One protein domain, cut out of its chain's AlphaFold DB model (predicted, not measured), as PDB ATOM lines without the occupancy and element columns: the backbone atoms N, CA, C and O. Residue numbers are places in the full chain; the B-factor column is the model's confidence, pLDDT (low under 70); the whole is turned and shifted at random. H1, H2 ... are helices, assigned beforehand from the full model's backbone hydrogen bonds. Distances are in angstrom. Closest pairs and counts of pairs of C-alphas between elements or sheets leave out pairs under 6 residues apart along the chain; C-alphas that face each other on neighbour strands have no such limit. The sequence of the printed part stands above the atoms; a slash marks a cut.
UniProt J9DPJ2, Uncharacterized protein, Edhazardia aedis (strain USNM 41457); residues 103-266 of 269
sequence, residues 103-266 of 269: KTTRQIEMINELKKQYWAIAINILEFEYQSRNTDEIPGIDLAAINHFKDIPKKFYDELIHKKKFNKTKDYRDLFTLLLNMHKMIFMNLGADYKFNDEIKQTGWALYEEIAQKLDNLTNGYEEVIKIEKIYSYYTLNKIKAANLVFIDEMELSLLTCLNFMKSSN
ATOM      1  N   LYS A 103     -32.639 -15.455   6.586       44.56
ATOM      2  CA  LYS A 103     -31.992 -14.139   6.485       44.56
ATOM      3  C   LYS A 103     -31.334 -13.954   5.114       44.56
ATOM      4  O   LYS A 103     -31.551 -12.925   4.489       44.56
ATOM      5  N   THR A 104     -30.627 -14.971   4.623       49.81
ATOM      6  CA  THR A 104     -29.994 -14.979   3.293       49.81
ATOM      7  C   THR A 104     -31.030 -14.854   2.177       49.81
ATOM      8  O   THR A 104     -30.853 -14.062   1.259       49.81
ATOM      9  N   THR A 105     -32.151 -15.577   2.274       51.78
ATOM     10  CA  THR A 105     -33.252 -15.461   1.303       51.78
ATOM     11  C   THR A 105     -33.846 -14.054   1.286       51.78
ATOM     12  O   THR A 105     -34.042 -13.491   0.217       51.78
ATOM     13  N   ARG A 106     -34.071 -13.448   2.461       53.44
ATOM     14  CA  ARG A 106     -34.573 -12.068   2.557       53.44
ATOM     15  C   ARG A 106     -33.590 -11.037   2.011       53.44
ATOM     16  O   ARG A 106     -34.025 -10.081   1.388       53.44
ATOM     17  N   GLN A 107     -32.290 -11.224   2.228       53.94
ATOM     18  CA  GLN A 107     -31.267 -10.353   1.643       53.94
ATOM     19  C   GLN A 107     -31.320 -10.401   0.112       53.94
ATOM     20  O   GLN A 107     -31.360  -9.351  -0.517       53.94
ATOM     21  N   ILE A 108     -31.418 -11.596  -0.479       55.50
ATOM     22  CA  ILE A 108     -31.566 -11.762  -1.935       55.50
ATOM     23  C   ILE A 108     -32.859 -11.103  -2.442       55.50
ATOM     24  O   ILE A 108     -32.829 -10.409  -3.455       55.50
ATOM     25  N   GLU A 109     -33.984 -11.269  -1.735       58.47
ATOM     26  CA  GLU A 109     -35.244 -10.589  -2.077       58.47
ATOM     27  C   GLU A 109     -35.087  -9.058  -2.054       58.47
ATOM     28  O   GLU A 109     -35.496  -8.395  -3.004       58.47
ATOM     29  N   MET A 110     -34.463  -8.494  -1.014       59.00
ATOM     30  CA  MET A 110     -34.226  -7.047  -0.907       59.00
ATOM     31  C   MET A 110     -33.342  -6.519  -2.040       59.00
ATOM     32  O   MET A 110     -33.648  -5.486  -2.628       59.00
ATOM     33  N   ILE A 111     -32.269  -7.238  -2.371       63.25
ATOM     34  CA  ILE A 111     -31.355  -6.866  -3.459       63.25
ATOM     35  C   ILE A 111     -32.078  -6.887  -4.799       63.25
ATOM     36  O   ILE A 111     -31.904  -5.984  -5.609       63.25
ATOM     37  N   ASN A 112     -32.921  -7.888  -5.027       68.38
ATOM     38  CA  ASN A 112     -33.706  -7.955  -6.247       68.38
ATOM     39  C   ASN A 112     -34.678  -6.773  -6.383       68.38
ATOM     40  O   ASN A 112     -34.825  -6.226  -7.472       68.38
ATOM     41  N   GLU A 113     -35.331  -6.360  -5.294       66.31
ATOM     42  CA  GLU A 113     -36.187  -5.167  -5.319       66.31
ATOM     43  C   GLU A 113     -35.378  -3.886  -5.587       66.31
ATOM     44  O   GLU A 113     -35.819  -3.052  -6.374       66.31
ATOM     45  N   LEU A 114     -34.165  -3.767  -5.033       66.31
ATOM     46  CA  LEU A 114     -33.253  -2.659  -5.347       66.31
ATOM     47  C   LEU A 114     -32.835  -2.656  -6.822       66.31
ATOM     48  O   LEU A 114     -32.936  -1.624  -7.480       66.31
ATOM     49  N   LYS A 115     -32.430  -3.810  -7.372       72.44
ATOM     50  CA  LYS A 115     -32.079  -3.941  -8.796       72.44
ATOM     51  C   LYS A 115     -33.269  -3.570  -9.686       72.44
ATOM     52  O   LYS A 115     -33.110  -2.783 -10.612       72.44
ATOM     53  N   LYS A 116     -34.484  -4.043  -9.380       75.12
ATOM     54  CA  LYS A 116     -35.706  -3.646 -10.110       75.12
ATOM     55  C   LYS A 116     -35.908  -2.135 -10.139       75.12
ATOM     56  O   LYS A 116     -36.235  -1.597 -11.191       75.12
ATOM     57  N   GLN A 117     -35.733  -1.464  -9.003       67.62
ATOM     58  CA  GLN A 117     -35.884  -0.012  -8.916       67.62
ATOM     59  C   GLN A 117     -34.793   0.720  -9.695       67.62
ATOM     60  O   GLN A 117     -35.112   1.635 -10.448       67.62
ATOM     61  N   TYR A 118     -33.537   0.288  -9.568       76.25
ATOM     62  CA  TYR A 118     -32.422   0.833 -10.339       76.25
ATOM     63  C   TYR A 118     -32.689   0.749 -11.845       76.25
ATOM     64  O   TYR A 118     -32.662   1.769 -12.528       76.25
ATOM     65  N   TRP A 119     -33.038  -0.441 -12.343       79.81
ATOM     66  CA  TRP A 119     -33.399  -0.648 -13.745       79.81
ATOM     67  C   TRP A 119     -34.591   0.216 -14.159       79.81
ATOM     68  O   TRP A 119     -34.545   0.846 -15.207       79.81
ATOM     69  N   ALA A 120     -35.645   0.297 -13.344       76.75
ATOM     70  CA  ALA A 120     -36.803   1.128 -13.661       76.75
ATOM     71  C   ALA A 120     -36.424   2.611 -13.803       76.75
ATOM     72  O   ALA A 120     -36.815   3.245 -14.779       76.75
ATOM     73  N   ILE A 121     -35.637   3.152 -12.869       72.50
ATOM     74  CA  ILE A 121     -35.176   4.546 -12.909       72.50
ATOM     75  C   ILE A 121     -34.274   4.771 -14.124       72.50
ATOM     76  O   ILE A 121     -34.525   5.687 -14.902       72.50
ATOM     77  N   ALA A 122     -33.259   3.923 -14.309       76.81
ATOM     78  CA  ALA A 122     -32.296   4.046 -15.396       76.81
ATOM     79  C   ALA A 122     -32.987   4.016 -16.763       76.81
ATOM     80  O   ALA A 122     -32.792   4.915 -17.576       76.81
ATOM     81  N   ILE A 123     -33.856   3.028 -16.988       83.19
ATOM     82  CA  ILE A 123     -34.579   2.875 -18.250       83.19
ATOM     83  C   ILE A 123     -35.571   4.019 -18.473       83.19
ATOM     84  O   ILE A 123     -35.680   4.485 -19.599       83.19
ATOM     85  N   ASN A 124     -36.255   4.518 -17.438       75.62
ATOM     86  CA  ASN A 124     -37.156   5.665 -17.591       75.62
ATOM     87  C   ASN A 124     -36.400   6.951 -17.965       75.62
ATOM     88  O   ASN A 124     -36.899   7.734 -18.766       75.62
ATOM     89  N   ILE A 125     -35.201   7.167 -17.412       75.06
ATOM     90  CA  ILE A 125     -34.345   8.303 -17.793       75.06
ATOM     91  C   ILE A 125     -33.921   8.171 -19.260       75.06
ATOM     92  O   ILE A 125     -34.028   9.134 -20.014       75.06
ATOM     93  N   LEU A 126     -33.482   6.979 -19.676       79.81
ATOM     94  CA  LEU A 126     -33.118   6.719 -21.071       79.81
ATOM     95  C   LEU A 126     -34.311   6.882 -22.021       79.81
ATOM     96  O   LEU A 126     -34.145   7.394 -23.121       79.81
ATOM     97  N   GLU A 127     -35.507   6.461 -21.608       81.69
ATOM     98  CA  GLU A 127     -36.747   6.624 -22.374       81.69
ATOM     99  C   GLU A 127     -37.110   8.100 -22.549       81.69
ATOM    100  O   GLU A 127     -37.425   8.516 -23.661       81.69
ATOM    101  N   PHE A 128     -37.018   8.896 -21.483       79.94
ATOM    102  CA  PHE A 128     -37.247  10.338 -21.547       79.94
ATOM    103  C   PHE A 128     -36.261  11.026 -22.500       79.94
ATOM    104  O   PHE A 128     -36.671  11.793 -23.368       79.94
ATOM    105  N   GLU A 129     -34.972  10.700 -22.382       77.19
ATOM    106  CA  GLU A 129     -33.930  11.245 -23.257       77.19
ATOM    107  C   GLU A 129     -34.064  10.763 -24.707       77.19
ATOM    108  O   GLU A 129     -33.668  11.454 -25.638       77.19
ATOM    109  N   TYR A 130     -34.619   9.573 -24.927       79.06
ATOM    110  CA  TYR A 130     -34.921   9.078 -26.264       79.06
ATOM    111  C   TYR A 130     -36.101   9.841 -26.886       79.06
ATOM    112  O   TYR A 130     -36.029  10.246 -28.042       79.06
ATOM    113  N   GLN A 131     -37.173  10.073 -26.120       77.88
ATOM    114  CA  GLN A 131     -38.375  10.779 -26.584       77.88
ATOM    115  C   GLN A 131     -38.126  12.256 -26.918       77.88
ATOM    116  O   GLN A 131     -38.878  12.831 -27.700       77.88
ATOM    117  N   SER A 132     -37.097  12.874 -26.332       77.94
ATOM    118  CA  SER A 132     -36.719  14.263 -26.618       77.94
ATOM    119  C   SER A 132     -35.902  14.430 -27.906       77.94
ATOM    120  O   SER A 132     -35.671  15.564 -28.326       77.94
ATOM    121  N   ARG A 133     -35.457  13.334 -28.536       77.44
ATOM    122  CA  ARG A 133     -34.592  13.345 -29.726       77.44
ATOM    123  C   ARG A 133     -35.394  13.201 -31.017       77.44
ATOM    124  O   ARG A 133     -36.446  12.565 -31.050       77.44
ATOM    125  N   ASN A 134     -34.856  13.737 -32.109       75.12
ATOM    126  CA  ASN A 134     -35.366  13.497 -33.453       75.12
ATOM    127  C   ASN A 134     -35.122  12.030 -33.853       75.12
ATOM    128  O   ASN A 134     -33.998  11.624 -34.158       75.12
ATOM    129  N   THR A 135     -36.185  11.230 -33.815       68.81
ATOM    130  CA  THR A 135     -36.135   9.775 -34.021       68.81
ATOM    131  C   THR A 135     -36.005   9.370 -35.490       68.81
ATOM    132  O   THR A 135     -35.530   8.268 -35.766       68.81
ATOM    133  N   ASP A 136     -36.312  10.267 -36.434       67.31
ATOM    134  CA  ASP A 136     -36.200  10.010 -37.878       67.31
ATOM    135  C   ASP A 136     -34.741   9.811 -38.337       67.31
ATOM    136  O   ASP A 136     -34.478   9.167 -39.354       67.31
ATOM    137  N   GLU A 137     -33.771  10.319 -37.571       53.78
ATOM    138  CA  GLU A 137     -32.335  10.196 -37.860       53.78
ATOM    139  C   GLU A 137     -31.704   8.907 -37.304       53.78
ATOM    140  O   GLU A 137     -30.522   8.641 -37.538       53.78
ATOM    141  N   ILE A 138     -32.460   8.101 -36.548       60.22
ATOM    142  CA  ILE A 138     -31.904   7.013 -35.736       60.22
ATOM    143  C   ILE A 138     -32.637   5.692 -36.013       60.22
ATOM    144  O   ILE A 138     -33.559   5.308 -35.291       60.22
ATOM    145  N   PRO A 139     -32.207   4.935 -37.036       54.03
ATOM    146  CA  PRO A 139     -32.800   3.640 -37.330       54.03
ATOM    147  C   PRO A 139     -32.424   2.600 -36.260       54.03
ATOM    148  O   PRO A 139     -31.245   2.370 -35.992       54.03
ATOM    149  N   GLY A 140     -33.427   1.914 -35.698       55.62
ATOM    150  CA  GLY A 140     -33.231   0.616 -35.031       55.62
ATOM    151  C   GLY A 140     -33.639   0.488 -33.560       55.62
ATOM    152  O   GLY A 140     -33.513  -0.608 -33.017       55.62
ATOM    153  N   ILE A 141     -34.151   1.537 -32.908       62.59
ATOM    154  CA  ILE A 141     -34.718   1.441 -31.550       62.59
ATOM    155  C   ILE A 141     -36.171   1.896 -31.609       62.59
ATOM    156  O   ILE A 141     -36.430   3.045 -31.928       62.59
ATOM    157  N   ASP A 142     -37.108   0.999 -31.310       64.81
ATOM    158  CA  ASP A 142     -38.526   1.320 -31.105       64.81
ATOM    159  C   ASP A 142     -38.791   1.442 -29.589       64.81
ATOM    160  O   ASP A 142     -38.193   0.717 -28.789       64.81
ATOM    161  N   LEU A 143     -39.717   2.311 -29.176       65.69
ATOM    162  CA  LEU A 143     -40.254   2.387 -27.809       65.69
ATOM    163  C   LEU A 143     -40.732   1.013 -27.301       65.69
ATOM    164  O   LEU A 143     -40.631   0.710 -26.109       65.69
ATOM    165  N   ALA A 144     -41.184   0.127 -28.195       69.31
ATOM    166  CA  ALA A 144     -41.499  -1.262 -27.856       69.31
ATOM    167  C   ALA A 144     -40.296  -2.030 -27.262       69.31
ATOM    168  O   ALA A 144     -40.462  -2.864 -26.365       69.31
ATOM    169  N   ALA A 145     -39.081  -1.710 -27.705       67.38
ATOM    170  CA  ALA A 145     -37.837  -2.318 -27.254       67.38
ATOM    171  C   ALA A 145     -37.452  -1.865 -25.829       67.38
ATOM    172  O   ALA A 145     -36.882  -2.637 -25.061       67.38
ATOM    173  N   ILE A 146     -37.869  -0.668 -25.406       68.44
ATOM    174  CA  ILE A 146     -37.642  -0.148 -24.045       68.44
ATOM    175  C   ILE A 146     -38.400  -0.971 -22.993       68.44
ATOM    176  O   ILE A 146     -37.870  -1.298 -21.924       68.44
ATOM    177  N   ASN A 147     -39.616  -1.413 -23.324       70.69
ATOM    178  CA  ASN A 147     -40.407  -2.289 -22.454       70.69
ATOM    179  C   ASN A 147     -39.713  -3.630 -22.193       70.69
ATOM    180  O   ASN A 147     -39.928  -4.263 -21.157       70.69
ATOM    181  N   HIS A 148     -38.834  -4.068 -23.098       72.94
ATOM    182  CA  HIS A 148     -38.090  -5.299 -22.916       72.94
ATOM    183  C   HIS A 148     -37.042  -5.234 -21.801       72.94
ATOM    184  O   HIS A 148     -36.787  -6.287 -21.206       72.94
ATOM    185  N   PHE A 149     -36.495  -4.058 -21.489       74.25
ATOM    186  CA  PHE A 149     -35.520  -3.875 -20.411       74.25
ATOM    187  C   PHE A 149     -36.165  -3.876 -19.025       74.25
ATOM    188  O   PHE A 149     -35.625  -4.473 -18.095       74.25
ATOM    189  N   LYS A 150     -37.369  -3.302 -18.896       70.75
ATOM    190  CA  LYS A 150     -38.119  -3.233 -17.624       70.75
ATOM    191  C   LYS A 150     -38.422  -4.624 -17.036       70.75
ATOM    192  O   LYS A 150     -38.538  -4.783 -15.823       70.75
ATOM    193  N   ASP A 151     -38.480  -5.649 -17.886       72.88
ATOM    194  CA  ASP A 151     -38.724  -7.039 -17.488       72.88
ATOM    195  C   ASP A 151     -37.469  -7.831 -17.079       72.88
ATOM    196  O   ASP A 151     -37.608  -8.921 -16.511       72.88
ATOM    197  N   ILE A 152     -36.256  -7.344 -17.370       73.50
ATOM    198  CA  ILE A 152     -35.000  -8.091 -17.159       73.50
ATOM    199  C   ILE A 152     -34.825  -8.526 -15.693       73.50
ATOM    200  O   ILE A 152     -34.647  -9.728 -15.462       73.50
ATOM    201  N   PRO A 153     -34.970  -7.640 -14.686       67.88
ATOM    202  CA  PRO A 153     -34.764  -8.026 -13.288       67.88
ATOM    203  C   PRO A 153     -35.784  -9.060 -12.799       67.88
ATOM    204  O   PRO A 153     -35.459  -9.974 -12.042       67.88
ATOM    205  N   LYS A 154     -37.038  -8.956 -13.265       70.44
ATOM    206  CA  LYS A 154     -38.097  -9.918 -12.929       70.44
ATOM    207  C   LYS A 154     -37.797 -11.296 -13.518       70.44
ATOM    208  O   LYS A 154     -37.893 -12.291 -12.804       70.44
ATOM    209  N   LYS A 155     -37.412 -11.353 -14.797       69.00
ATOM    210  CA  LYS A 155     -37.067 -12.609 -15.479       69.00
ATOM    211  C   LYS A 155     -35.861 -13.281 -14.833       69.00
ATOM    212  O   LYS A 155     -35.906 -14.481 -14.581       69.00
ATOM    213  N   PHE A 156     -34.840 -12.504 -14.490       64.38
ATOM    214  CA  PHE A 156     -33.650 -13.013 -13.818       64.38
ATOM    215  C   PHE A 156     -33.951 -13.569 -12.416       64.38
ATOM    216  O   PHE A 156     -33.530 -14.674 -12.073       64.38
ATOM    217  N   TYR A 157     -34.755 -12.859 -11.620       64.75
ATOM    218  CA  TYR A 157     -35.216 -13.353 -10.319       64.75
ATOM    219  C   TYR A 157     -35.945 -14.697 -10.426       64.75
ATOM    220  O   TYR A 157     -35.721 -15.606  -9.620       64.75
ATOM    221  N   ASP A 158     -36.793 -14.841 -11.447       65.00
ATOM    222  CA  ASP A 158     -37.505 -16.087 -11.699       65.00
ATOM    223  C   ASP A 158     -36.539 -17.235 -12.042       65.00
ATOM    224  O   ASP A 158     -36.737 -18.342 -11.535       65.00
ATOM    225  N   GLU A 159     -35.472 -16.981 -12.811       60.97
ATOM    226  CA  GLU A 159     -34.434 -17.971 -13.154       60.97
ATOM    227  C   GLU A 159     -33.555 -18.379 -11.964       60.97
ATOM    228  O   GLU A 159     -33.142 -19.546 -11.864       60.97
ATOM    229  N   LEU A 160     -33.285 -17.452 -11.043       57.41
ATOM    230  CA  LEU A 160     -32.525 -17.722  -9.821       57.41
ATOM    231  C   LEU A 160     -33.302 -18.599  -8.833       57.41
ATOM    232  O   LEU A 160     -32.725 -19.484  -8.198       57.41
ATOM    233  N   ILE A 161     -34.608 -18.365  -8.691       55.50
ATOM    234  CA  ILE A 161     -35.419 -18.992  -7.636       55.50
ATOM    235  C   ILE A 161     -36.130 -20.254  -8.120       55.50
ATOM    236  O   ILE A 161     -36.259 -21.224  -7.365       55.50
ATOM    237  N   HIS A 162     -36.558 -20.300  -9.382       57.38
ATOM    238  CA  HIS A 162     -37.264 -21.457  -9.916       57.38
ATOM    239  C   HIS A 162     -36.280 -22.400 -10.612       57.38
ATOM    240  O   HIS A 162     -35.872 -22.197 -11.753       57.38
ATOM    241  N   LYS A 163     -35.959 -23.514  -9.941       49.31
ATOM    242  CA  LYS A 163     -35.024 -24.563 -10.405       49.31
ATOM    243  C   LYS A 163     -35.318 -25.157 -11.799       49.31
ATOM    244  O   LYS A 163     -34.491 -25.910 -12.299       49.31
ATOM    245  N   LYS A 164     -36.474 -24.866 -12.412       43.06
ATOM    246  CA  LYS A 164     -36.931 -25.451 -13.688       43.06
ATOM    247  C   LYS A 164     -37.516 -24.455 -14.700       43.06
ATOM    248  O   LYS A 164     -37.989 -24.896 -15.742       43.06
ATOM    249  N   LYS A 165     -37.513 -23.143 -14.430       48.91
ATOM    250  CA  LYS A 165     -37.899 -22.150 -15.445       48.91
ATOM    251  C   LYS A 165     -36.633 -21.576 -16.067       48.91
ATOM    252  O   LYS A 165     -35.853 -20.916 -15.394       48.91
ATOM    253  N   PHE A 166     -36.435 -21.906 -17.335       51.47
ATOM    254  CA  PHE A 166     -35.509 -21.236 -18.233       51.47
ATOM    255  C   PHE A 166     -36.380 -20.431 -19.189       51.47
ATOM    256  O   PHE A 166     -37.212 -21.017 -19.888       51.47
ATOM    257  N   ASN A 167     -36.261 -19.105 -19.184       51.28
ATOM    258  CA  ASN A 167     -36.953 -18.314 -20.185       51.28
ATOM    259  C   ASN A 167     -36.095 -18.335 -21.451       51.28
ATOM    260  O   ASN A 167     -35.184 -17.534 -21.597       51.28
ATOM    261  N   LYS A 168     -36.448 -19.205 -22.409       49.00
ATOM    262  CA  LYS A 168     -35.905 -19.189 -23.787       49.00
ATOM    263  C   LYS A 168     -36.048 -17.831 -24.499       49.00
ATOM    264  O   LYS A 168     -35.592 -17.678 -25.618       49.00
ATOM    265  N   THR A 169     -36.762 -16.876 -23.907       41.34
ATOM    266  CA  THR A 169     -37.350 -15.744 -24.615       41.34
ATOM    267  C   THR A 169     -36.396 -14.579 -24.889       41.34
ATOM    268  O   THR A 169     -36.820 -13.697 -25.622       41.34
ATOM    269  N   LYS A 170     -35.176 -14.490 -24.338       53.94
ATOM    270  CA  LYS A 170     -34.270 -13.370 -24.666       53.94
ATOM    271  C   LYS A 170     -32.810 -13.792 -24.573       53.94
ATOM    272  O   LYS A 170     -32.346 -14.086 -23.477       53.94
ATOM    273  N   ASP A 171     -32.107 -13.801 -25.698       71.81
ATOM    274  CA  ASP A 171     -30.651 -13.828 -25.675       71.81
ATOM    275  C   ASP A 171     -30.196 -12.556 -24.937       71.81
ATOM    276  O   ASP A 171     -30.502 -11.432 -25.346       71.81
ATOM    277  N   TYR A 172     -29.575 -12.711 -23.765       76.69
ATOM    278  CA  TYR A 172     -29.118 -11.573 -22.958       76.69
ATOM    279  C   TYR A 172     -28.091 -10.729 -23.728       76.69
ATOM    280  O   TYR A 172     -27.989  -9.526 -23.499       76.69
ATOM    281  N   ARG A 173     -27.413 -11.343 -24.703       82.50
ATOM    282  CA  ARG A 173     -26.586 -10.673 -25.703       82.50
ATOM    283  C   ARG A 173     -27.387  -9.719 -26.590       82.50
ATOM    284  O   ARG A 173     -26.965  -8.579 -26.774       82.50
ATOM    285  N   ASP A 174     -28.528 -10.149 -27.127       80.94
ATOM    286  CA  ASP A 174     -29.371  -9.308 -27.993       80.94
ATOM    287  C   ASP A 174     -29.914  -8.108 -27.215       80.94
ATOM    288  O   ASP A 174     -29.925  -6.979 -27.707       80.94
ATOM    289  N   LEU A 175     -30.302  -8.341 -25.959       83.62
ATOM    290  CA  LEU A 175     -30.686  -7.268 -25.048       83.62
ATOM    291  C   LEU A 175     -29.540  -6.287 -24.808       83.62
ATOM    292  O   LEU A 175     -29.753  -5.081 -24.907       83.62
ATOM    293  N   PHE A 176     -28.332  -6.776 -24.527       88.56
ATOM    294  CA  PHE A 176     -27.192  -5.890 -24.312       88.56
ATOM    295  C   PHE A 176     -26.843  -5.112 -25.592       88.56
ATOM    296  O   PHE A 176     -26.592  -3.912 -25.539       88.56
ATOM    297  N   THR A 177     -26.937  -5.742 -26.761       87.75
ATOM    298  CA  THR A 177     -26.733  -5.077 -28.060       87.75
ATOM    299  C   THR A 177     -27.732  -3.936 -28.264       87.75
ATOM    300  O   THR A 177     -27.359  -2.826 -28.643       87.75
ATOM    301  N   LEU A 178     -29.007  -4.179 -27.962       86.19
ATOM    302  CA  LEU A 178     -30.045  -3.155 -28.037       86.19
ATOM    303  C   LEU A 178     -29.781  -2.008 -27.048       86.19
ATOM    304  O   LEU A 178     -29.939  -0.840 -27.404       86.19
ATOM    305  N   LEU A 179     -29.348  -2.325 -25.826       88.56
ATOM    306  CA  LEU A 179     -29.007  -1.325 -24.816       88.56
ATOM    307  C   LEU A 179     -27.805  -0.475 -25.250       88.56
ATOM    308  O   LEU A 179     -27.821   0.747 -25.112       88.56
ATOM    309  N   LEU A 180     -26.784  -1.103 -25.835       90.75
ATOM    310  CA  LEU A 180     -25.612  -0.423 -26.378       90.75
ATOM    311  C   LEU A 180     -25.994   0.555 -27.496       90.75
ATOM    312  O   LEU A 180     -25.460   1.662 -27.548       90.75
ATOM    313  N   ASN A 181     -26.958   0.197 -28.347       86.69
ATOM    314  CA  ASN A 181     -27.476   1.116 -29.362       86.69
ATOM    315  C   ASN A 181     -28.152   2.343 -28.729       86.69
ATOM    316  O   ASN A 181     -27.966   3.456 -29.222       86.69
ATOM    317  N   MET A 182     -28.885   2.176 -27.620       86.44
ATOM    318  CA  MET A 182     -29.468   3.315 -26.896       86.44
ATOM    319  C   MET A 182     -28.376   4.207 -26.305       86.44
ATOM    320  O   MET A 182     -28.421   5.429 -26.440       86.44
ATOM    321  N   HIS A 183     -27.350   3.607 -25.701       90.81
ATOM    322  CA  HIS A 183     -26.205   4.350 -25.178       90.81
ATOM    323  C   HIS A 183     -25.467   5.117 -26.278       90.81
ATOM    324  O   HIS A 183     -25.100   6.272 -26.076       90.81
ATOM    325  N   LYS A 184     -25.301   4.519 -27.465       89.75
ATOM    326  CA  LYS A 184     -24.683   5.167 -28.628       89.75
ATOM    327  C   LYS A 184     -25.375   6.479 -28.979       89.75
ATOM    328  O   LYS A 184     -24.692   7.462 -29.237       89.75
ATOM    329  N   MET A 185     -26.709   6.516 -28.965       85.69
ATOM    330  CA  MET A 185     -27.460   7.745 -29.249       85.69
ATOM    331  C   MET A 185     -27.078   8.879 -28.303       85.69
ATOM    332  O   MET A 185     -26.884  10.011 -28.738       85.69
ATOM    333  N   ILE A 186     -26.941   8.555 -27.021       88.38
ATOM    334  CA  ILE A 186     -26.633   9.515 -25.966       88.38
ATOM    335  C   ILE A 186     -25.166   9.938 -26.041       88.38
ATOM    336  O   ILE A 186     -24.871  11.129 -26.108       88.38
ATOM    337  N   PHE A 187     -24.242   8.978 -26.092       90.69
ATOM    338  CA  PHE A 187     -22.803   9.242 -26.152       90.69
ATOM    339  C   PHE A 187     -22.393  10.027 -27.401       90.69
ATOM    340  O   PHE A 187     -21.552  10.918 -27.319       90.69
ATOM    341  N   MET A 188     -23.012   9.726 -28.543       88.19
ATOM    342  CA  MET A 188     -22.729  10.384 -29.823       88.19
ATOM    343  C   MET A 188     -23.618  11.607 -30.075       88.19
ATOM    344  O   MET A 188     -23.455  12.282 -31.089       88.19
ATOM    345  N   ASN A 189     -24.546  11.901 -29.162       86.19
ATOM    346  CA  ASN A 189     -25.504  12.998 -29.246       86.19
ATOM    347  C   ASN A 189     -26.345  13.032 -30.533       86.19
ATOM    348  O   ASN A 189     -26.550  14.089 -31.129       86.19
ATOM    349  N   LEU A 190     -26.819  11.872 -30.975       84.44
ATOM    350  CA  LEU A 190     -27.590  11.750 -32.210       84.44
ATOM    351  C   LEU A 190     -29.011  12.291 -32.021       84.44
ATOM    352  O   LEU A 190     -29.620  12.060 -30.972       84.44
ATOM    353  N   GLY A 191     -29.533  12.998 -33.025       76.50
ATOM    354  CA  GLY A 191     -30.896  13.534 -33.020       76.50
ATOM    355  C   GLY A 191     -31.170  14.591 -31.943       76.50
ATOM    356  O   GLY A 191     -32.329  14.841 -31.635       76.50
ATOM    357  N   ALA A 192     -30.140  15.180 -31.327       81.25
ATOM    358  CA  ALA A 192     -30.301  16.257 -30.350       81.25
ATOM    359  C   ALA A 192     -30.107  17.638 -30.991       81.25
ATOM    360  O   ALA A 192     -29.187  17.845 -31.780       81.25
ATOM    361  N   ASP A 193     -30.917  18.610 -30.565       75.06
ATOM    362  CA  ASP A 193     -30.868  19.992 -31.070       75.06
ATOM    363  C   ASP A 193     -29.653  20.789 -30.565       75.06
ATOM    364  O   ASP A 193     -29.277  21.822 -31.127       75.06
ATOM    365  N   TYR A 194     -29.018  20.329 -29.485       77.62
ATOM    366  CA  TYR A 194     -27.824  20.945 -28.911       77.62
ATOM    367  C   TYR A 194     -26.562  20.199 -29.349       77.62
ATOM    368  O   TYR A 194     -26.589  19.005 -29.629       77.62
ATOM    369  N   LYS A 195     -25.416  20.889 -29.371       81.88
ATOM    370  CA  LYS A 195     -24.124  20.292 -29.740       81.88
ATOM    371  C   LYS A 195     -23.247  20.074 -28.514       81.88
ATOM    372  O   LYS A 195     -23.058  20.987 -27.715       81.88
ATOM    373  N   PHE A 196     -22.644  18.893 -28.418       87.56
ATOM    374  CA  PHE A 196     -21.518  18.665 -27.518       87.56
ATOM    375  C   PHE A 196     -20.272  19.430 -27.968       87.56
ATOM    376  O   PHE A 196     -20.027  19.602 -29.168       87.56
ATOM    377  N   ASN A 197     -19.469  19.844 -26.988       89.56
ATOM    378  CA  ASN A 197     -18.093  20.263 -27.231       89.56
ATOM    379  C   ASN A 197     -17.216  19.036 -27.556       89.56
ATOM    380  O   ASN A 197     -17.643  17.888 -27.407       89.56
ATOM    381  N   ASP A 198     -15.994  19.271 -28.023       89.31
ATOM    382  CA  ASP A 198     -15.141  18.182 -28.507       89.31
ATOM    383  C   ASP A 198     -14.661  17.249 -27.387       89.31
ATOM    384  O   ASP A 198     -14.545  16.047 -27.609       89.31
ATOM    385  N   GLU A 199     -14.484  17.761 -26.167       91.06
ATOM    386  CA  GLU A 199     -14.128  16.958 -24.988       91.06
ATOM    387  C   GLU A 199     -15.233  15.952 -24.618       91.06
ATOM    388  O   GLU A 199     -14.970  14.760 -24.438       91.06
ATOM    389  N   ILE A 200     -16.491  16.402 -24.565       91.06
ATOM    390  CA  ILE A 200     -17.648  15.545 -24.274       91.06
ATOM    391  C   ILE A 200     -17.839  14.521 -25.395       91.06
ATOM    392  O   ILE A 200     -18.118  13.357 -25.105       91.06
ATOM    393  N   LYS A 201     -17.642  14.911 -26.663       89.62
ATOM    394  CA  LYS A 201     -17.693  13.969 -27.793       89.62
ATOM    395  C   LYS A 201     -16.638  12.877 -27.666       89.62
ATOM    396  O   LYS A 201     -16.980  11.709 -27.806       89.62
ATOM    397  N   GLN A 202     -15.383  13.240 -27.397       92.94
ATOM    398  CA  GLN A 202     -14.299  12.266 -27.232       92.94
ATOM    399  C   GLN A 202     -14.577  11.320 -26.065       92.94
ATOM    400  O   GLN A 202     -14.432  10.109 -26.207       92.94
ATOM    401  N   THR A 203     -15.048  11.866 -24.942       93.69
ATOM    402  CA  THR A 203     -15.421  11.074 -23.764       93.69
ATOM    403  C   THR A 203     -16.552  10.101 -24.087       93.69
ATOM    404  O   THR A 203     -16.449   8.915 -23.784       93.69
ATOM    405  N   GLY A 204     -17.620  10.576 -24.733       93.25
ATOM    406  CA  GLY A 204     -18.737   9.730 -25.150       93.25
ATOM    407  C   GLY A 204     -18.290   8.620 -26.102       93.25
ATOM    408  O   GLY A 204     -18.673   7.463 -25.925       93.25
ATOM    409  N   TRP A 205     -17.425   8.944 -27.066       94.25
ATOM    410  CA  TRP A 205     -16.899   7.979 -28.030       94.25
ATOM    411  C   TRP A 205     -16.081   6.874 -27.348       94.25
ATOM    412  O   TRP A 205     -16.346   5.695 -27.570       94.25
ATOM    413  N   ALA A 206     -15.173   7.253 -26.446       94.88
ATOM    414  CA  ALA A 206     -14.357   6.311 -25.684       94.88
ATOM    415  C   ALA A 206     -15.206   5.377 -24.803       94.88
ATOM    416  O   ALA A 206     -14.978   4.169 -24.782       94.88
ATOM    417  N   LEU A 207     -16.224   5.911 -24.115       96.00
ATOM    418  CA  LEU A 207     -17.129   5.102 -23.290       96.00
ATOM    419  C   LEU A 207     -17.952   4.119 -24.132       96.00
ATOM    420  O   LEU A 207     -18.161   2.979 -23.718       96.00
ATOM    421  N   TYR A 208     -18.413   4.541 -25.311       95.81
ATOM    422  CA  TYR A 208     -19.116   3.654 -26.235       95.81
ATOM    423  C   TYR A 208     -18.221   2.496 -26.689       95.81
ATOM    424  O   TYR A 208     -18.648   1.344 -26.616       95.81
ATOM    425  N   GLU A 209     -16.993   2.786 -27.125       96.44
ATOM    426  CA  GLU A 209     -16.046   1.752 -27.558       96.44
ATOM    427  C   GLU A 209     -15.693   0.781 -26.435       96.44
ATOM    428  O   GLU A 209     -15.682  -0.428 -26.660       96.44
ATOM    429  N   GLU A 210     -15.473   1.284 -25.218       96.00
ATOM    430  CA  GLU A 210     -15.179   0.444 -24.057       96.00
ATOM    431  C   GLU A 210     -16.311  -0.565 -23.806       96.00
ATOM    432  O   GLU A 210     -16.066  -1.760 -23.618       96.00
ATOM    433  N   ILE A 211     -17.564  -0.105 -23.824       95.62
ATOM    434  CA  ILE A 211     -18.727  -0.969 -23.586       95.62
ATOM    435  C   ILE A 211     -18.932  -1.936 -24.761       95.62
ATOM    436  O   ILE A 211     -19.226  -3.111 -24.535       95.62
ATOM    437  N   ALA A 212     -18.740  -1.481 -26.002       95.00
ATOM    438  CA  ALA A 212     -18.816  -2.333 -27.188       95.00
ATOM    439  C   ALA A 212     -17.777  -3.465 -27.133       95.00
ATOM    440  O   ALA A 212     -18.118  -4.632 -27.326       95.00
ATOM    441  N   GLN A 213     -16.537  -3.146 -26.762       94.50
ATOM    442  CA  GLN A 213     -15.474  -4.134 -26.624       94.50
ATOM    443  C   GLN A 213     -15.764  -5.141 -25.501       94.50
ATOM    444  O   GLN A 213     -15.476  -6.329 -25.651       94.50
ATOM    445  N   LYS A 214     -16.372  -4.710 -24.386       93.31
ATOM    446  CA  LYS A 214     -16.836  -5.635 -23.336       93.31
ATOM    447  C   LYS A 214     -17.897  -6.596 -23.864       93.31
ATOM    448  O   LYS A 214     -17.778  -7.796 -23.629       93.31
ATOM    449  N   LEU A 215     -18.888  -6.106 -24.610       92.44
ATOM    450  CA  LEU A 215     -19.911  -6.957 -25.228       92.44
ATOM    451  C   LEU A 215     -19.297  -7.989 -26.189       92.44
ATOM    452  O   LEU A 215     -19.672  -9.165 -26.140       92.44
ATOM    453  N   ASP A 216     -18.330  -7.587 -27.013       91.62
ATOM    454  CA  ASP A 216     -17.620  -8.503 -27.914       91.62
ATOM    455  C   ASP A 216     -16.824  -9.558 -27.136       91.62
ATOM    456  O   ASP A 216     -16.914 -10.752 -27.428       91.62
ATOM    457  N   ASN A 217     -16.106  -9.148 -26.087       89.62
ATOM    458  CA  ASN A 217     -15.351 -10.060 -25.226       89.62
ATOM    459  C   ASN A 217     -16.259 -11.089 -24.538       89.62
ATOM    460  O   ASN A 217     -15.930 -12.275 -24.511       89.62
ATOM    461  N   LEU A 218     -17.416 -10.662 -24.023       87.12
ATOM    462  CA  LEU A 218     -18.413 -11.562 -23.434       87.12
ATOM    463  C   LEU A 218     -18.979 -12.524 -24.477       87.12
ATOM    464  O   LEU A 218     -19.094 -13.721 -24.221       87.12
ATOM    465  N   THR A 219     -19.310 -12.013 -25.663       86.62
ATOM    466  CA  THR A 219     -19.860 -12.821 -26.757       86.62
ATOM    467  C   THR A 219     -18.878 -13.915 -27.169       86.62
ATOM    468  O   THR A 219     -19.271 -15.075 -27.278       86.62
ATOM    469  N   ASN A 220     -17.596 -13.574 -27.314       84.56
ATOM    470  CA  ASN A 220     -16.542 -14.532 -27.639       84.56
ATOM    471  C   ASN A 220     -16.303 -15.525 -26.488       84.56
ATOM    472  O   ASN A 220     -16.204 -16.729 -26.715       84.56
ATOM    473  N   GLY A 221     -16.270 -15.046 -25.239       78.69
ATOM    474  CA  GLY A 221     -16.055 -15.884 -24.054       78.69
ATOM    475  C   GLY A 221     -17.178 -16.892 -23.783       78.69
ATOM    476  O   GLY A 221     -16.936 -17.937 -23.176       78.69
ATOM    477  N   TYR A 222     -18.394 -16.612 -24.256       79.00
ATOM    478  CA  TYR A 222     -19.573 -17.461 -24.073       79.00
ATOM    479  C   TYR A 222     -20.125 -18.041 -25.384       79.00
ATOM    480  O   TYR A 222     -21.243 -18.559 -25.392       79.00
ATOM    481  N   GLU A 223     -19.350 -18.030 -26.473       75.19
ATOM    482  CA  GLU A 223     -19.799 -18.450 -27.808       75.19
ATOM    483  C   GLU A 223     -20.375 -19.879 -27.816       75.19
ATOM    484  O   GLU A 223     -21.442 -20.138 -28.380       75.19
ATOM    485  N   GLU A 224     -19.709 -20.816 -27.136       66.44
ATOM    486  CA  GLU A 224     -20.193 -22.195 -27.004       66.44
ATOM    487  C   GLU A 224     -21.507 -22.275 -26.219       66.44
ATOM    488  O   GLU A 224     -22.390 -23.058 -26.562       66.44
ATOM    489  N   VAL A 225     -21.665 -21.455 -25.177       68.31
ATOM    490  CA  VAL A 225     -22.863 -21.434 -24.325       68.31
ATOM    491  C   VAL A 225     -24.062 -20.875 -25.092       68.31
ATOM    492  O   VAL A 225     -25.158 -21.419 -24.967       68.31
ATOM    493  N   ILE A 226     -23.835 -19.860 -25.931       64.19
ATOM    494  CA  ILE A 226     -24.838 -19.250 -26.815       64.19
ATOM    495  C   ILE A 226     -25.343 -20.266 -27.858       64.19
ATOM    496  O   ILE A 226     -26.532 -20.309 -28.159       64.19
ATOM    497  N   LYS A 227     -24.470 -21.146 -28.370       62.94
ATOM    498  CA  LYS A 227     -24.820 -22.143 -29.405       62.94
ATOM    499  C   LYS A 227     -25.585 -23.371 -28.883       62.94
ATOM    500  O   LYS A 227     -26.220 -24.079 -29.670       62.94
ATOM    501  N   ILE A 228     -25.526 -23.685 -27.585       60.16
ATOM    502  CA  ILE A 228     -26.102 -24.926 -27.031       60.16
ATOM    503  C   ILE A 228     -27.608 -24.748 -26.752       60.16
ATOM    504  O   ILE A 228     -28.047 -24.549 -25.623       60.16
ATOM    505  N   GLU A 229     -28.436 -24.889 -27.789       53.03
ATOM    506  CA  GLU A 229     -29.900 -24.729 -27.681       53.03
ATOM    507  C   GLU A 229     -30.676 -25.995 -27.252       53.03
ATOM    508  O   GLU A 229     -31.872 -25.920 -26.945       53.03
ATOM    509  N   LYS A 230     -30.048 -27.184 -27.277       52.56
ATOM    510  CA  LYS A 230     -30.783 -28.472 -27.295       52.56
ATOM    511  C   LYS A 230     -30.469 -29.482 -26.186       52.56
ATOM    512  O   LYS A 230     -31.186 -30.475 -26.092       52.56
ATOM    513  N   ILE A 231     -29.469 -29.269 -25.324       53.38
ATOM    514  CA  ILE A 231     -29.050 -30.296 -24.344       53.38
ATOM    515  C   ILE A 231     -29.158 -29.767 -22.909       53.38
ATOM    516  O   ILE A 231     -28.249 -29.126 -22.385       53.38
ATOM    517  N   TYR A 232     -30.273 -30.076 -22.246       62.50
ATOM    518  CA  TYR A 232     -30.555 -29.638 -20.876       62.50
ATOM    519  C   TYR A 232     -30.082 -30.648 -19.832       62.50
ATOM    520  O   TYR A 232     -30.878 -31.252 -19.111       62.50
ATOM    521  N   SER A 233     -28.764 -30.805 -19.711       63.34
ATOM    522  CA  SER A 233     -28.208 -31.311 -18.455       63.34
ATOM    523  C   SER A 233     -28.277 -30.203 -17.392       63.34
ATOM    524  O   SER A 233     -28.180 -29.013 -17.707       63.34
ATOM    525  N   TYR A 234     -28.415 -30.572 -16.116       61.41
ATOM    526  CA  TYR A 234     -28.356 -29.608 -15.007       61.41
ATOM    527  C   TYR A 234     -27.046 -28.796 -15.011       61.41
ATOM    528  O   TYR A 234     -27.030 -27.621 -14.653       61.41
ATOM    529  N   TYR A 235     -25.951 -29.413 -15.459       61.81
ATOM    530  CA  TYR A 235     -24.648 -28.773 -15.595       61.81
ATOM    531  C   TYR A 235     -24.644 -27.691 -16.686       61.81
ATOM    532  O   TYR A 235     -24.222 -26.564 -16.429       61.81
ATOM    533  N   THR A 236     -25.191 -27.994 -17.866       67.00
ATOM    534  CA  THR A 236     -25.324 -27.042 -18.983       67.00
ATOM    535  C   THR A 236     -26.204 -25.853 -18.596       67.00
ATOM    536  O   THR A 236     -25.846 -24.707 -18.849       67.00
ATOM    537  N   LEU A 237     -27.313 -26.106 -17.894       67.12
ATOM    538  CA  LEU A 237     -28.201 -25.052 -17.396       67.12
ATOM    539  C   LEU A 237     -27.501 -24.094 -16.426       67.12
ATOM    540  O   LEU A 237     -27.735 -22.891 -16.489       67.12
ATOM    541  N   ASN A 238     -26.638 -24.594 -15.540       65.56
ATOM    542  CA  ASN A 238     -25.892 -23.725 -14.627       65.56
ATOM    543  C   ASN A 238     -24.842 -22.877 -15.356       65.56
ATOM    544  O   ASN A 238     -24.656 -21.725 -14.979       65.56
ATOM    545  N   LYS A 239     -24.199 -23.411 -16.405       69.31
ATOM    546  CA  LYS A 239     -23.281 -22.631 -17.252       69.31
ATOM    547  C   LYS A 239     -23.998 -21.487 -17.964       69.31
ATOM    548  O   LYS A 239     -23.516 -20.363 -17.926       69.31
ATOM    549  N   ILE A 240     -25.170 -21.760 -18.539       71.19
ATOM    550  CA  ILE A 240     -25.998 -20.735 -19.191       71.19
ATOM    551  C   ILE A 240     -26.423 -19.662 -18.182       71.19
ATOM    552  O   ILE A 240     -26.256 -18.476 -18.439       71.19
ATOM    553  N   LYS A 241     -26.904 -20.057 -16.996       70.44
ATOM    554  CA  LYS A 241     -27.280 -19.099 -15.941       70.44
ATOM    555  C   LYS A 241     -26.111 -18.229 -15.481       70.44
ATOM    556  O   LYS A 241     -26.314 -17.049 -15.217       70.44
ATOM    557  N   ALA A 242     -24.916 -18.807 -15.366       71.94
ATOM    558  CA  ALA A 242     -23.715 -18.058 -15.017       71.94
ATOM    559  C   ALA A 242     -23.360 -17.037 -16.108       71.94
ATOM    560  O   ALA A 242     -23.119 -15.884 -15.779       71.94
ATOM    561  N   ALA A 243     -23.407 -17.425 -17.386       74.00
ATOM    562  CA  ALA A 243     -23.192 -16.500 -18.498       74.00
ATOM    563  C   ALA A 243     -24.228 -15.363 -18.496       74.00
ATOM    564  O   ALA A 243     -23.854 -14.196 -18.520       74.00
ATOM    565  N   ASN A 244     -25.521 -15.686 -18.364       75.75
ATOM    566  CA  ASN A 244     -26.596 -14.687 -18.287       75.75
ATOM    567  C   ASN A 244     -26.372 -13.675 -17.155       75.75
ATOM    568  O   ASN A 244     -26.628 -12.491 -17.346       75.75
ATOM    569  N   LEU A 245     -25.894 -14.126 -15.989       74.19
ATOM    570  CA  LEU A 245     -25.568 -13.236 -14.874       74.19
ATOM    571  C   LEU A 245     -24.470 -12.240 -15.258       74.19
ATOM    572  O   LEU A 245     -24.649 -11.048 -15.043       74.19
ATOM    573  N   VAL A 246     -23.391 -12.708 -15.887       78.00
ATOM    574  CA  VAL A 246     -22.295 -11.826 -16.314       78.00
ATOM    575  C   VAL A 246     -22.784 -10.790 -17.330       78.00
ATOM    576  O   VAL A 246     -22.472  -9.611 -17.195       78.00
ATOM    577  N   PHE A 247     -23.625 -11.187 -18.293       82.31
ATOM    578  CA  PHE A 247     -24.257 -10.232 -19.213       82.31
ATOM    579  C   PHE A 247     -25.112  -9.188 -18.478       82.31
ATOM    580  O   PHE A 247     -25.082  -8.014 -18.835       82.31
ATOM    581  N   ILE A 248     -25.888  -9.590 -17.466       81.88
ATOM    582  CA  ILE A 248     -26.724  -8.662 -16.688       81.88
ATOM    583  C   ILE A 248     -25.877  -7.687 -15.884       81.88
ATOM    584  O   ILE A 248     -26.180  -6.496 -15.887       81.88
ATOM    585  N   ASP A 249     -24.849  -8.175 -15.197       79.25
ATOM    586  CA  ASP A 249     -24.001  -7.327 -14.367       79.25
ATOM    587  C   ASP A 249     -23.269  -6.289 -15.238       79.25
ATOM    588  O   ASP A 249     -23.244  -5.105 -14.904       79.25
ATOM    589  N   GLU A 250     -22.800  -6.681 -16.423       88.12
ATOM    590  CA  GLU A 250     -22.198  -5.749 -17.386       88.12
ATOM    591  C   GLU A 250     -23.217  -4.763 -17.982       88.12
ATOM    592  O   GLU A 250     -22.917  -3.576 -18.142       88.12
ATOM    593  N   MET A 251     -24.461  -5.192 -18.222       88.62
ATOM    594  CA  MET A 251     -25.540  -4.265 -18.582       88.62
ATOM    595  C   MET A 251     -25.799  -3.237 -17.471       88.62
ATOM    596  O   MET A 251     -25.926  -2.049 -17.767       88.62
ATOM    597  N   GLU A 252     -25.836  -3.652 -16.203       85.44
ATOM    598  CA  GLU A 252     -26.021  -2.754 -15.054       85.44
ATOM    599  C   GLU A 252     -24.878  -1.744 -14.928       85.44
ATOM    600  O   GLU A 252     -25.117  -0.552 -14.721       85.44
ATOM    601  N   LEU A 253     -23.635  -2.187 -15.111       86.06
ATOM    602  CA  LEU A 253     -22.478  -1.295 -15.119       86.06
ATOM    603  C   LEU A 253     -22.548  -0.301 -16.282       86.06
ATOM    604  O   LEU A 253     -22.334   0.894 -16.079       86.06
ATOM    605  N   SER A 254     -22.914  -0.760 -17.480       91.25
ATOM    606  CA  SER A 254     -23.039   0.106 -18.658       91.25
ATOM    607  C   SER A 254     -24.138   1.168 -18.498       91.25
ATOM    608  O   SER A 254     -23.917   2.330 -18.846       91.25
ATOM    609  N   LEU A 255     -25.281   0.810 -17.894       87.50
ATOM    610  CA  LEU A 255     -26.355   1.746 -17.544       87.50
ATOM    611  C   LEU A 255     -25.847   2.821 -16.584       87.50
ATOM    612  O   LEU A 255     -26.110   4.009 -16.771       87.50
ATOM    613  N   LEU A 256     -25.099   2.420 -15.553       85.81
ATOM    614  CA  LEU A 256     -24.545   3.347 -14.573       85.81
ATOM    615  C   LEU A 256     -23.549   4.308 -15.228       85.81
ATOM    616  O   LEU A 256     -23.590   5.508 -14.952       85.81
ATOM    617  N   THR A 257     -22.688   3.800 -16.108       86.19
ATOM    618  CA  THR A 257     -21.760   4.611 -16.900       86.19
ATOM    619  C   THR A 257     -22.508   5.628 -17.759       86.19
ATOM    620  O   THR A 257     -22.176   6.813 -17.718       86.19
ATOM    621  N   CYS A 258     -23.567   5.210 -18.457       87.56
ATOM    622  CA  CYS A 258     -24.379   6.110 -19.276       87.56
ATOM    623  C   CYS A 258     -25.062   7.202 -18.434       87.56
ATOM    624  O   CYS A 258     -25.011   8.379 -18.785       87.56
ATOM    625  N   LEU A 259     -25.655   6.845 -17.290       83.81
ATOM    626  CA  LEU A 259     -26.268   7.813 -16.371       83.81
ATOM    627  C   LEU A 259     -25.244   8.825 -15.832       83.81
ATOM    628  O   LEU A 259     -25.532  10.021 -15.763       83.81
ATOM    629  N   ASN A 260     -24.043   8.364 -15.470       83.38
ATOM    630  CA  ASN A 260     -22.973   9.247 -15.004       83.38
ATOM    631  C   ASN A 260     -22.513  10.209 -16.102       83.38
ATOM    632  O   ASN A 260     -22.314  11.387 -15.812       83.38
ATOM    633  N   PHE A 261     -22.404   9.733 -17.344       87.00
ATOM    634  CA  PHE A 261     -22.085  10.578 -18.491       87.00
ATOM    635  C   PHE A 261     -23.151  11.655 -18.724       87.00
ATOM    636  O   PHE A 261     -22.823  12.834 -18.830       87.00
ATOM    637  N   MET A 262     -24.437  11.287 -18.734       81.50
ATOM    638  CA  MET A 262     -25.529  12.262 -18.881       81.50
ATOM    639  C   MET A 262     -25.497  13.324 -17.777       81.50
ATOM    640  O   MET A 262     -25.740  14.503 -18.033       81.50
ATOM    641  N   LYS A 263     -25.137  12.922 -16.553       80.44
ATOM    642  CA  LYS A 263     -24.954  13.842 -15.430       80.44
ATOM    643  C   LYS A 263     -23.773  14.791 -15.641       80.44
ATOM    644  O   LYS A 263     -23.944  15.993 -15.470       80.44
ATOM    645  N   SER A 264     -22.589  14.282 -15.986       81.19
ATOM    646  CA  SER A 264     -21.401  15.123 -16.204       81.19
ATOM    647  C   SER A 264     -21.563  16.071 -17.390       81.19
ATOM    648  O   SER A 264     -21.002  17.161 -17.386       81.19
ATOM    649  N   SER A 265     -22.369  15.675 -18.374       79.56
ATOM    650  CA  SER A 265     -22.653  16.449 -19.584       79.56
ATOM    651  C   SER A 265     -23.853  17.398 -19.438       79.56
ATOM    652  O   SER A 265     -24.251  18.022 -20.419       79.56
ATOM    653  N   ASN A 266     -24.420  17.542 -18.229       75.25
ATOM    654  CA  ASN A 266     -25.577  18.398 -17.913       75.25
ATOM    655  C   ASN A 266     -26.842  18.117 -18.748       75.25
ATOM    656  O   ASN A 266     -27.610  19.035 -19.046       75.25
TER     657      ASN A 266
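Overview. This is residues 103 to 266 of the 269 residues of an uncharacterized protein of Edhazardia aedis (strain USNM 41457) (UniProt J9DPJ2). Three long helices, H4, H5 and H7, lie side by side in an up-and-down bundle, each running against the one before it, and a fourth long helix, H1, crosses the bundle on the side away from H5. Two short helices, H2 and H3, fold back along H1, and the small H6 packs on H7 just beyond the last residue of H5. The printed part has 164 residues with seven named helices, H1 to H7 in chain order, and no named strand; its class is all helix. It is compact, with a radius of gyration of the C-alphas of 17.2 A and spans of 52 by 35 by 26 A.

Arrangement. H7, residues 234 to 264, touches H4, residues 172 to 187, the same way at a shallow tilt of 8 degrees; their closest C-alphas, of Asn 244 and Tyr 172, are 6.2 A apart. With residues 247 to 261 alone, H7 touches H5, residues 198 to 221, opposite ways at 1 degree, a shallow tilt; the closest C-alphas, of Ser 254 and Ile 211, are 6.6 A apart. H4 and H5 form a helical hairpin, with the C-alphas of Phe 187 and Gly 204 closest at 4.2 A. H1, residues 103 to 131, touches H7 with residues 119 to 122 alone, at a steep tilt of 49 degrees; Ala 122 and Leu 255 have the closest C-alphas, 6.7 A apart. H1 and H2, residues 143 to 150, form a helical hairpin, closest at the C-alphas of Ala 120 and Lys 150, 6.0 A. H3, residues 152 to 161, touches H1 opposite ways at a shallow tilt of 18 degrees, with the C-alphas of Pro 153 and Lys 116 closest at 5.5 A. H6, residues 223 to 227, touches H7, and the closest C-alphas, of Val 225 and Ile 240, are 6.1 A apart. H1 and H5 are apart. Every O i to N i+4 pair is within hydrogen-bond range in H1, H3, H5, H6 and H7; the count is 11 of 12 in H4 and 0 of 4 in H2, where 4 of 5 O i to N i+3 pairs are within range.

Along the chain. H7 measures 45.3 A from C-alpha 234 to C-alpha 264 at (-21.401, 15.123, -16.204). H1 begins at C-alpha 103 at (-31.992, -14.139, 6.485) and measures 41.9 A. H5 measures 34.4 A, H4 22.0 A, H3 14.5 A, H2 11.8 A and H6 6.4 A.

Size, cuts and confidence. The two C-alphas farthest apart, of Tyr 194 and Ser 233, are 53.3 A apart. The printed part has no cut. The link from H1 to H2, 11 residues, is long. Mean pLDDT of the printed part is 74.9; 58 residues are under 70, among them residues 103 to 114, 135 to 146, 155 to 170 and 224 to 239.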